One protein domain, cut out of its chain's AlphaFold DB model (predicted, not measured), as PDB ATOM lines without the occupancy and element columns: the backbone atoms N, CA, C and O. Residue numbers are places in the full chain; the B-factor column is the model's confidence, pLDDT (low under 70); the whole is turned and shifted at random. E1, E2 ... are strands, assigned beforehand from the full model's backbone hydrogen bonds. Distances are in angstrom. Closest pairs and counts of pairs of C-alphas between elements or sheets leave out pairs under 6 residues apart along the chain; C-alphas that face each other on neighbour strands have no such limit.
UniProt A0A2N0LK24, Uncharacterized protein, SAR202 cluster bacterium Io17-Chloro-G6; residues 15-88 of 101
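This is residues 15 to 88 of the 101 residues of an uncharacterized protein of SAR202 cluster bacterium Io17-Chloro-G6 (UniProt A0A2N0LK24). A small twisted sheet, made by the E2, E3 and E4 meander with short E6 loosely beside E4, forms one wall, and a two-stranded ribbon of E1 and E5 crosses over one of its faces. A long loop, residues 64 to 80, reaches out from E5 as far as Ser 70 and folds back to E6, making one end of the longest axis. The printed part has 74 residues with six named strands, E1 to E6 in chain order, and no named helix; the class is all strand, though under half of the residues, 32 of 74, are in named strands. The larger sheet is mixed, in the order E2, E3, E4, E6, and the ribbon is antiparallel. The whole is compact, with a radius of gyration of the C-alphas of 13.0 A, yet elongated, spanning 41 by 25 by 22 A.

E3, residues 32 to 38, and E4, residues 41 to 47, are inner strands and form an antiparallel hairpin at 154 degrees, with N 34 and O 45 within hydrogen-bond range at 2.9 A. On the other side of E3, the edge strand E2, residues 22 to 25, forms a hairpin with E3, antiparallel at 166 degrees, with N 33 and O 24 at 2.8 A. E2, E3 and E4 make a meander, each strand the antiparallel neighbour of the one before. The other edge strand, E6, residues 81 to 83, is parallel to E4 at 27 degrees; C-alphas 45 and 82 face each other at 5.6 A, and no N and O pair across them is within hydrogen-bond range. From edge to edge the strands' lines turn by 52 degrees. E1, residues 15 to 19, and E5, residues 58 to 63, are antiparallel at 139 degrees, with N 18 and O 59 at 2.8 A. E1 runs on into E2 across a break of 2 residues, at 99 degrees. The closest C-alphas of E1 and E3 are those of Arg 19 and Phe 36, 6.6 A apart. E3 and E5 are only just apart, at 8.4 A. Residues 62 to 63 of E5 also pair, parallel, with residues 86 to 87.

E3 is 19.1 A long and starts at C-alpha 32 (40.013, 15.509, 59.670); E4 is 19.0 A long. E5 measures 15.0 A, E1 13.4 A, E2 10.4 A and E6 6.7 A. E1 begins at C-alpha 15 (32.471, 22.185, 43.194), and E6 ends at C-alpha 83 (43.413, 25.138, 54.971).

The two C-alphas farthest apart, those of Glu 55 and Ser 70, are 42.5 A apart. The printed part has no cut. The link E5 to E6, 17 residues, is long; E1 to E2 and E3 to E4 are tight. Mean pLDDT of the printed part is 70.6, and residue 15, residues 38 to 41 and residues 62 to 88 are under 70.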
ATOM      1  N   GLN A  15      32.596  23.139  42.107       68.00
ATOM      2  CA  GLN A  15      32.471  22.185  43.194       68.00
ATOM      3  C   GLN A  15      32.763  20.785  42.659       68.00
ATOM      4  O   GLN A  15      32.151  20.333  41.691       68.00
ATOM      5  N   VAL A  16      33.700  20.104  43.304       72.06
ATOM      6  CA  VAL A  16      34.200  18.799  42.893       72.06
ATOM      7  C   VAL A  16      34.157  17.820  44.057       72.06
ATOM      8  O   VAL A  16      34.352  18.204  45.209       72.06
ATOM      9  N   LYS A  17      33.952  16.535  43.759       77.25
ATOM     10  CA  LYS A  17      34.100  15.455  44.742       77.25
ATOM     11  C   LYS A  17      35.433  14.745  44.512       77.25
ATOM     12  O   LYS A  17      35.667  14.195  43.437       77.25
ATOM     13  N   ILE A  18      36.309  14.758  45.512       77.81
ATOM     14  CA  ILE A  18      37.673  14.222  45.429       77.81
ATOM     15  C   ILE A  18      37.759  12.907  46.181       77.81
ATOM     16  O   ILE A  18      37.347  12.800  47.335       77.81
ATOM     17  N   ARG A  19      38.344  11.895  45.539       82.50
ATOM     18  CA  ARG A  19      38.622  10.610  46.179       82.50
ATOM     19  C   ARG A  19      39.882  10.691  47.037       82.50
ATOM     20  O   ARG A  19      40.967  10.973  46.533       82.50
ATOM     21  N   CYS A  20      39.738  10.371  48.316       83.56
ATOM     22  CA  CYS A  20      40.819  10.418  49.293       83.56
ATOM     23  C   CYS A  20      41.572   9.079  49.346       83.56
ATOM     24  O   CYS A  20      40.978   7.997  49.418       83.56
ATOM     25  N   THR A  21      42.901   9.149  49.334       86.31
ATOM     26  CA  THR A  21      43.802   8.015  49.563       86.31
ATOM     27  C   THR A  21      43.954   7.685  51.038       86.31
ATOM     28  O   THR A  21      44.134   6.515  51.355       86.31
ATOM     29  N   ASP A  22      43.827   8.663  51.933       86.44
ATOM     30  CA  ASP A  22      43.786   8.451  53.383       86.44
ATOM     31  C   ASP A  22      42.803   9.427  54.033       86.44
ATOM     32  O   ASP A  22      42.626  10.542  53.539       86.44
ATOM     33  N   ILE A  23      42.136   8.988  55.097       88.62
ATOM     34  CA  ILE A  23      41.208   9.800  55.892       88.62
ATOM     35  C   ILE A  23      41.398   9.393  57.346       88.62
ATOM     36  O   ILE A  23      41.193   8.232  57.701       88.62
ATOM     37  N   ARG A  24      41.746  10.355  58.197       89.88
ATOM     38  CA  ARG A  24      41.908  10.131  59.634       89.88
ATOM     39  C   ARG A  24      41.475  11.354  60.425       89.88
ATOM     40  O   ARG A  24      41.515  12.473  59.922       89.88
ATOM     41  N   HIS A  25      41.083  11.141  61.672       83.81
ATOM     42  CA  HIS A  25      40.886  12.248  62.599       83.81
ATOM     43  C   HIS A  25      42.234  12.864  62.964       83.81
ATOM     44  O   HIS A  25      43.219  12.139  63.137       83.81
ATOM     45  N   ASP A  26      42.268  14.191  63.052       80.56
ATOM     46  CA  ASP A  26      43.405  14.873  63.655       80.56
ATOM     47  C   ASP A  26      43.312  14.816  65.192       80.56
ATOM     48  O   ASP A  26      42.368  14.268  65.767       80.56
ATOM     49  N   MET A  27      44.288  15.410  65.880       74.31
ATOM     50  CA  MET A  27      44.256  15.607  67.331       74.31
ATOM     51  C   MET A  27      43.065  16.470  67.788       74.31
ATOM     52  O   MET A  27      42.664  16.394  68.950       74.31
ATOM     53  N   SER A  28      42.482  17.267  66.885       75.88
ATOM     54  CA  SER A  28      41.259  18.037  67.113       75.88
ATOM     55  C   SER A  28      40.023  17.253  66.643       75.88
ATOM     56  O   SER A  28      39.972  16.837  65.486       75.88
ATOM     57  N   PRO A  29      38.970  17.100  67.472       75.00
ATOM     58  CA  PRO A  29      37.742  16.400  67.074       75.00
ATOM     59  C   PRO A  29      36.968  17.125  65.961       75.00
ATOM     60  O   PRO A  29      36.086  16.538  65.337       75.00
ATOM     61  N   ASN A  30      37.296  18.395  65.717       83.81
ATOM     62  CA  ASN A  30      36.639  19.235  64.724       83.81
ATOM     63  C   ASN A  30      37.351  19.225  63.365       83.81
ATOM     64  O   ASN A  30      36.906  19.918  62.453       83.81
ATOM     65  N   GLU A  31      38.433  18.457  63.223       82.19
ATOM     66  CA  GLU A  31      39.230  18.394  62.002       82.19
ATOM     67  C   GLU A  31      39.526  16.948  61.603       82.19
ATOM     68  O   GLU A  31      39.722  16.042  62.419       82.19
ATOM     69  N   MET A  32      39.553  16.734  60.295       84.00
ATOM     70  CA  MET A  32      40.013  15.509  59.670       84.00
ATOM     71  C   MET A  32      41.193  15.830  58.774       84.00
ATOM     72  O   MET A  32      41.180  16.810  58.028       84.00
ATOM     73  N   VAL A  33      42.189  14.955  58.822       85.44
ATOM     74  CA  VAL A  33      43.290  14.948  57.873       85.44
ATOM     75  C   VAL A  33      42.903  14.034  56.726       85.44
ATOM     76  O   VAL A  33      42.660  12.838  56.919       85.44
ATOM     77  N   VAL A  34      42.865  14.594  55.526       82.81
ATOM     78  CA  VAL A  34      42.615  13.853  54.294       82.81
ATOM     79  C   VAL A  34      43.835  13.937  53.397       82.81
ATOM     80  O   VAL A  34      44.461  14.988  53.259       82.81
ATOM     81  N   GLN A  35      44.184  12.810  52.793       82.94
ATOM     82  CA  GLN A  35      45.214  12.745  51.769       82.94
ATOM     83  C   GLN A  35      44.595  12.312  50.457       82.94
ATOM     84  O   GLN A  35      43.698  11.470  50.439       82.94
ATOM     85  N   PHE A  36      45.087  12.853  49.355       79.31
ATOM     86  CA  PHE A  36      44.649  12.497  48.010       79.31
ATOM     87  C   PHE A  36      45.803  12.672  47.032       79.31
ATOM     88  O   PHE A  36      46.829  13.273  47.352       79.31
ATOM     89  N   LYS A  37      45.651  12.102  45.835       72.56
ATOM     90  CA  LYS A  37      46.648  12.216  44.776       72.56
ATOM     91  C   LYS A  37      46.081  12.910  43.556       72.56
ATOM     92  O   LYS A  37      44.989  12.569  43.107       72.56
ATOM     93  N   VAL A  38      46.880  13.808  43.002       69.31
ATOM     94  CA  VAL A  38      46.617  14.542  41.765       69.31
ATOM     95  C   VAL A  38      47.895  14.468  40.936       69.31
ATOM     96  O   VAL A  38      48.961  14.779  41.453       69.31
ATOM     97  N   ASN A  39      47.830  13.978  39.696       66.81
ATOM     98  CA  ASN A  39      49.012  13.834  38.823       66.81
ATOM     99  C   ASN A  39      50.214  13.082  39.433       66.81
ATOM    100  O   ASN A  39      51.362  13.296  39.061       66.81
ATOM    101  N   GLY A  40      49.964  12.157  40.365       69.81
ATOM    102  CA  GLY A  40      51.020  11.417  41.067       69.81
ATOM    103  C   GLY A  40      51.604  12.148  42.280       69.81
ATOM    104  O   GLY A  40      52.266  11.503  43.095       69.81
ATOM    105  N   ASN A  41      51.272  13.426  42.457       67.81
ATOM    106  CA  ASN A  41      51.608  14.216  43.632       67.81
ATOM    107  C   ASN A  41      50.606  13.961  44.757       67.81
ATOM    108  O   ASN A  41      49.408  13.805  44.518       67.81
ATOM    109  N   SER A  42      51.117  13.864  45.984       73.00
ATOM    110  CA  SER A  42      50.314  13.623  47.182       73.00
ATOM    111  C   SER A  42      50.039  14.942  47.882       73.00
ATOM    112  O   SER A  42      50.963  15.687  48.189       73.00
ATOM    113  N   TYR A  43      48.776  15.176  48.196       74.50
ATOM    114  CA  TYR A  43      48.305  16.371  48.876       74.50
ATOM    115  C   TYR A  43      47.732  15.982  50.231       74.50
ATOM    116  O   TYR A  43      47.121  14.920  50.361       74.50
ATOM    117  N   THR A  44      47.936  16.837  51.233       77.44
ATOM    118  CA  THR A  44      47.354  16.688  52.572       77.44
ATOM    119  C   THR A  44      46.554  17.938  52.911       77.44
ATOM    120  O   THR A  44      47.018  19.056  52.701       77.44
ATOM    121  N   LEU A  45      45.354  17.726  53.436       76.38
ATOM    122  CA  LEU A  45      44.367  18.754  53.740       76.38
ATOM    123  C   LEU A  45      43.815  18.544  55.143       76.38
ATOM    124  O   LEU A  45      43.603  17.407  55.567       76.38
ATOM    125  N   PHE A  46      43.521  19.656  55.807       80.25
ATOM    126  CA  PHE A  46      42.773  19.687  57.058       80.25
ATOM    127  C   PHE A  46      41.390  20.263  56.764       80.25
ATOM    128  O   PHE A  46      41.258  21.398  56.294       80.25
ATOM    129  N   VAL A  47      40.360  19.451  56.984       79.12
ATOM    130  CA  VAL A  47      38.972  19.775  56.635       79.12
ATOM    131  C   VAL A  47      38.036  19.450  57.788       79.12
ATOM    132  O   VAL A  47      38.338  18.616  58.640       79.12
ATOM    133  N   MET A  48      36.871  20.093  57.813       84.00
ATOM    134  CA  MET A  48      35.842  19.750  58.792       84.00
ATOM    135  C   MET A  48      35.273  18.353  58.493       84.00
ATOM    136  O   MET A  48      35.052  18.037  57.321       84.00
ATOM    137  N   PRO A  49      34.943  17.541  59.516       86.19
ATOM    138  CA  PRO A  49      34.347  16.221  59.319       86.19
ATOM    139  C   PRO A  49      33.093  16.222  58.434       86.19
ATOM    140  O   PRO A  49      32.861  15.277  57.692       86.19
ATOM    141  N   SER A  50      32.308  17.305  58.457       86.88
ATOM    142  CA  SER A  50      31.104  17.465  57.630       86.88
ATOM    143  C   SER A  50      31.368  17.542  56.121       86.88
ATOM    144  O   SER A  50      30.429  17.412  55.343       86.88
ATOM    145  N   MET A  51      32.617  17.761  55.704       80.25
ATOM    146  CA  MET A  51      33.029  17.857  54.297       80.25
ATOM    147  C   MET A  51      33.530  16.521  53.738       80.25
ATOM    148  O   MET A  51      33.861  16.433  52.555       80.25
ATOM    149  N   VAL A  52      33.620  15.492  54.584       86.06
ATOM    150  CA  VAL A  52      34.225  14.204  54.252       86.06
ATOM    151  C   VAL A  52      33.189  13.099  54.396       86.06
ATOM    152  O   VAL A  52      32.622  12.882  55.464       86.06
ATOM    153  N   ASN A  53      32.991  12.336  53.327       88.56
ATOM    154  CA  ASN A  53      32.289  11.066  53.388       88.56
ATOM    155  C   ASN A  53      33.313   9.944  53.614       88.56
ATOM    156  O   ASN A  53      34.004   9.502  52.690       88.56
ATOM    157  N   VAL A  54      33.414   9.494  54.868       88.50
ATOM    158  CA  VAL A  54      34.367   8.456  55.294       88.50
ATOM    159  C   VAL A  54      34.070   7.106  54.635       88.50
ATOM    160  O   VAL A  54      35.003   6.411  54.235       88.50
ATOM    161  N   GLU A  55      32.793   6.750  54.468       88.44
ATOM    162  CA  GLU A  55      32.373   5.473  53.872       88.44
ATOM    163  C   GLU A  55      32.743   5.397  52.386       88.44
ATOM    164  O   GLU A  55      33.352   4.427  51.931       88.44
ATOM    165  N   GLU A  56      32.443   6.458  51.633       85.88
ATOM    166  CA  GLU A  56      32.777   6.555  50.207       85.88
ATOM    167  C   GLU A  56      34.259   6.884  49.964       85.88
ATOM    168  O   GLU A  56      34.744   6.794  48.833       85.88
ATOM    169  N   ARG A  57      34.988   7.269  51.019       85.88
ATOM    170  CA  ARG A  57      36.342   7.837  50.966       85.88
ATOM    171  C   ARG A  57      36.431   9.017  50.003       85.88
ATOM    172  O   ARG A  57      37.341   9.091  49.169       85.88
ATOM    173  N   THR A  58      35.472   9.931  50.100       84.06
ATOM    174  CA  THR A  58      35.419  11.142  49.279       84.06
ATOM    175  C   THR A  58      35.295  12.396  50.131       84.06
ATOM    176  O   THR A  58      34.889  12.330  51.286       84.06
ATOM    177  N   MET A  59      35.658  13.540  49.563       84.31
ATOM    178  CA  MET A  59      35.399  14.850  50.153       84.31
ATOM    179  C   MET A  59      34.853  15.804  49.098       84.31
ATOM    180  O   MET A  59      35.229  15.709  47.925       84.31
ATOM    181  N   ASP A  60      34.014  16.738  49.526       78.06
ATOM    182  CA  ASP A  60      33.596  17.854  48.687       78.06
ATOM    183  C   ASP A  60      34.625  18.982  48.791       78.06
ATOM    184  O   ASP A  60      35.018  19.400  49.882       78.06
ATOM    185  N   ALA A  61      35.067  19.478  47.643       71.50
ATOM    186  CA  ALA A  61      36.050  20.542  47.541       71.50
ATOM    187  C   ALA A  61      35.651  21.553  46.469       71.50
ATOM    188  O   ALA A  61      34.821  21.287  45.601       71.50
ATOM    189  N   MET A  62      36.272  22.723  46.524       66.38
ATOM    190  CA  MET A  62      36.124  23.752  45.508       66.38
ATOM    191  C   MET A  62      37.491  24.048  44.902       66.38
ATOM    192  O   MET A  62      38.424  24.419  45.622       66.38
ATOM    193  N   ILE A  63      37.599  23.882  43.585       63.47
ATOM    194  CA  ILE A  63      38.801  24.256  42.836       63.47
ATOM    195  C   ILE A  63      38.633  25.712  42.412       63.47
ATOM    196  O   ILE A  63      37.638  26.075  41.779       63.47
ATOM    197  N   ILE A  64      39.600  26.546  42.786       58.03
ATOM    198  CA  ILE A  64      39.647  27.964  42.426       58.03
ATOM    199  C   ILE A  64      40.975  28.282  41.752       58.03
ATOM    200  O   ILE A  64      42.019  27.855  42.234       58.03
ATOM    201  N   ALA A  65      40.920  29.035  40.653       56.94
ATOM    202  CA  ALA A  65      42.095  29.678  40.077       56.94
ATOM    203  C   ALA A  65      42.574  30.779  41.021       56.94
ATOM    204  O   ALA A  65      41.795  31.678  41.340       56.94
ATOM    205  N   ASP A  66      43.829  30.696  41.462       58.47
ATOM    206  CA  ASP A  66      44.478  31.810  42.144       58.47
ATOM    207  C   ASP A  66      45.270  32.616  41.117       58.47
ATOM    208  O   ASP A  66      46.078  32.061  40.360       58.47
ATOM    209  N   LEU A  67      44.963  33.905  41.049       57.22
ATOM    210  CA  LEU A  67      45.532  34.838  40.089       57.22
ATOM    211  C   LEU A  67      46.331  35.889  40.853       57.22
ATOM    212  O   LEU A  67      45.881  36.369  41.892       57.22
ATOM    213  N   ASP A  68      47.493  36.264  40.332       59.84
ATOM    214  CA  ASP A  68      48.235  37.412  40.839       59.84
ATOM    215  C   ASP A  68      47.522  38.733  40.498       59.84
ATOM    216  O   ASP A  68      46.532  38.774  39.761       59.84
ATOM    217  N   ASP A  69      48.055  39.844  41.009       60.16
ATOM    218  CA  ASP A  69      47.511  41.191  40.772       60.16
ATOM    219  C   ASP A  69      47.479  41.585  39.281       60.16
ATOM    220  O   ASP A  69      46.809  42.544  38.893       60.16
ATOM    221  N   SER A  70      48.212  40.857  38.436       58.62
ATOM    222  CA  SER A  70      48.276  41.049  36.987       58.62
ATOM    223  C   SER A  70      47.362  40.084  36.219       58.62
ATOM    224  O   SER A  70      47.313  40.136  34.987       58.62
ATOM    225  N   GLY A  71      46.600  39.239  36.922       51.19
ATOM    226  CA  GLY A  71      45.678  38.267  36.341       51.19
ATOM    227  C   GLY A  71      46.354  37.002  35.806       51.19
ATOM    228  O   GLY A  71      45.721  36.264  35.048       51.19
ATOM    229  N   PHE A  72      47.617  36.743  36.162       47.72
ATOM    230  CA  PHE A  72      48.323  35.512  35.809       47.72
ATOM    231  C   PHE A  72      48.119  34.435  36.870       47.72
ATOM    232  O   PHE A  72      48.035  34.724  38.057       47.72
ATOM    233  N   LEU A  73      48.071  33.174  36.442       47.34
ATOM    234  CA  LEU A  73      47.957  32.035  37.352       47.34
ATOM    235  C   LEU A  73      49.197  31.927  38.243       47.34
ATOM    236  O   LEU A  73      50.325  31.900  37.747       47.34
ATOM    237  N   ILE A  74      48.973  31.815  39.551       52.09
ATOM    238  CA  ILE A  74      50.037  31.576  40.526       52.09
ATOM    239  C   ILE A  74      50.361  30.079  40.528       52.09
ATOM    240  O   ILE A  74      49.532  29.247  40.902       52.09
ATOM    241  N   ASP A  75      51.581  29.730  40.116       50.66
ATOM    242  CA  ASP A  75      52.077  28.355  40.169       50.66
ATOM    243  C   ASP A  75      52.485  28.035  41.617       50.66
ATOM    244  O   ASP A  75      53.436  28.606  42.158       50.66
ATOM    245  N   LEU A  76      51.739  27.148  42.276       52.38
ATOM    246  CA  LEU A  76      52.026  26.778  43.657       52.38
ATOM    247  C   LEU A  76      53.189  25.785  43.798       52.38
ATOM    248  O   LEU A  76      53.391  24.938  42.922       52.38
ATOM    249  N   PRO A  77      53.900  25.799  44.944       49.09
ATOM    250  CA  PRO A  77      54.827  24.734  45.313       49.09
ATOM    251  C   PRO A  77      54.129  23.364  45.352       49.09
ATOM    252  O   PRO A  77      52.995  23.238  45.811       49.09
ATOM    253  N   SER A  78      54.830  22.304  44.946       48.19
ATOM    254  CA  SER A  78      54.301  20.927  44.920       48.19
ATOM    255  C   SER A  78      53.874  20.390  46.295       48.19
ATOM    256  O   SER A  78      53.085  19.453  46.376       48.19
ATOM    257  N   GLU A  79      54.382  20.980  47.377       46.56
ATOM    258  CA  GLU A  79      54.000  20.678  48.757       46.56
ATOM    259  C   GLU A  79      53.175  21.838  49.311       46.56
ATOM    260  O   GLU A  79      53.692  22.729  49.984       46.56
ATOM    261  N   THR A  80      51.879  21.857  48.998       51.97
ATOM    262  CA  THR A  80      50.978  22.876  49.543       51.97
ATOM    263  C   THR A  80      50.110  22.277  50.641       51.97
ATOM    264  O   THR A  80      49.327  21.354  50.407       51.97
ATOM    265  N   LEU A  81      50.228  22.838  51.845       48.31
ATOM    266  CA  LEU A  81      49.238  22.678  52.902       48.31
ATOM    267  C   LEU A  81      48.116  23.675  52.633       48.31
ATOM    268  O   LEU A  81      48.325  24.885  52.677       48.31
ATOM    269  N   THR A  82      46.931  23.165  52.327       54.00
ATOM    270  CA  THR A  82      45.737  23.992  52.136       54.00
ATOM    271  C   THR A  82      44.879  23.915  53.400       54.00
ATOM    272  O   THR A  82      44.766  22.862  54.030       54.00
ATOM    273  N   SER A  83      44.328  25.053  53.826       46.62
ATOM    274  CA  SER A  83      43.413  25.138  54.971       46.62
ATOM    275  C   SER A  83      41.983  25.358  54.473       46.62
ATOM    276  O   SER A  83      41.717  26.353  53.792       46.62
ATOM    277  N   GLY A  84      41.053  24.470  54.841       54.53
ATOM    278  CA  GLY A  84      39.641  24.547  54.444       54.53
ATOM    279  C   GLY A  84      39.300  23.792  53.144       54.53
ATOM    280  O   GLY A  84      40.152  23.117  52.578       54.53
ATOM    281  N   PRO A  85      38.052  23.891  52.635       49.97
ATOM    282  CA  PRO A  85      37.575  23.124  51.468       49.97
ATOM    283  C   PRO A  85      38.085  23.661  50.120       49.97
ATOM    284  O   PRO A  85      37.631  23.230  49.059       49.97
ATOM    285  N   ARG A  86      38.959  24.669  50.152       53.50
ATOM    286  CA  ARG A  86      39.535  25.292  48.962       53.50
ATOM    287  C   ARG A  86      40.886  24.660  48.726       53.50
ATOM    288  O   ARG A  86      41.754  24.723  49.592       53.50
ATOM    289  N   ILE A  87      41.046  24.066  47.555       55.88
ATOM    290  CA  ILE A  87      42.287  23.399  47.193       55.88
ATOM    291  C   ILE A  87      42.926  24.211  46.094       55.88
ATOM    292  O   ILE A  87      42.351  24.404  45.023       55.88
ATOM    293  N   GLN A  88      44.122  24.679  46.393       55.72
ATOM    294  CA  GLN A  88      44.990  25.314  45.434       55.72
ATOM    295  C   GLN A  88      45.989  24.247  44.971       55.72
ATOM    296  O   GLN A  88      46.658  23.603  45.781       55.72
TER     297      GLN A  88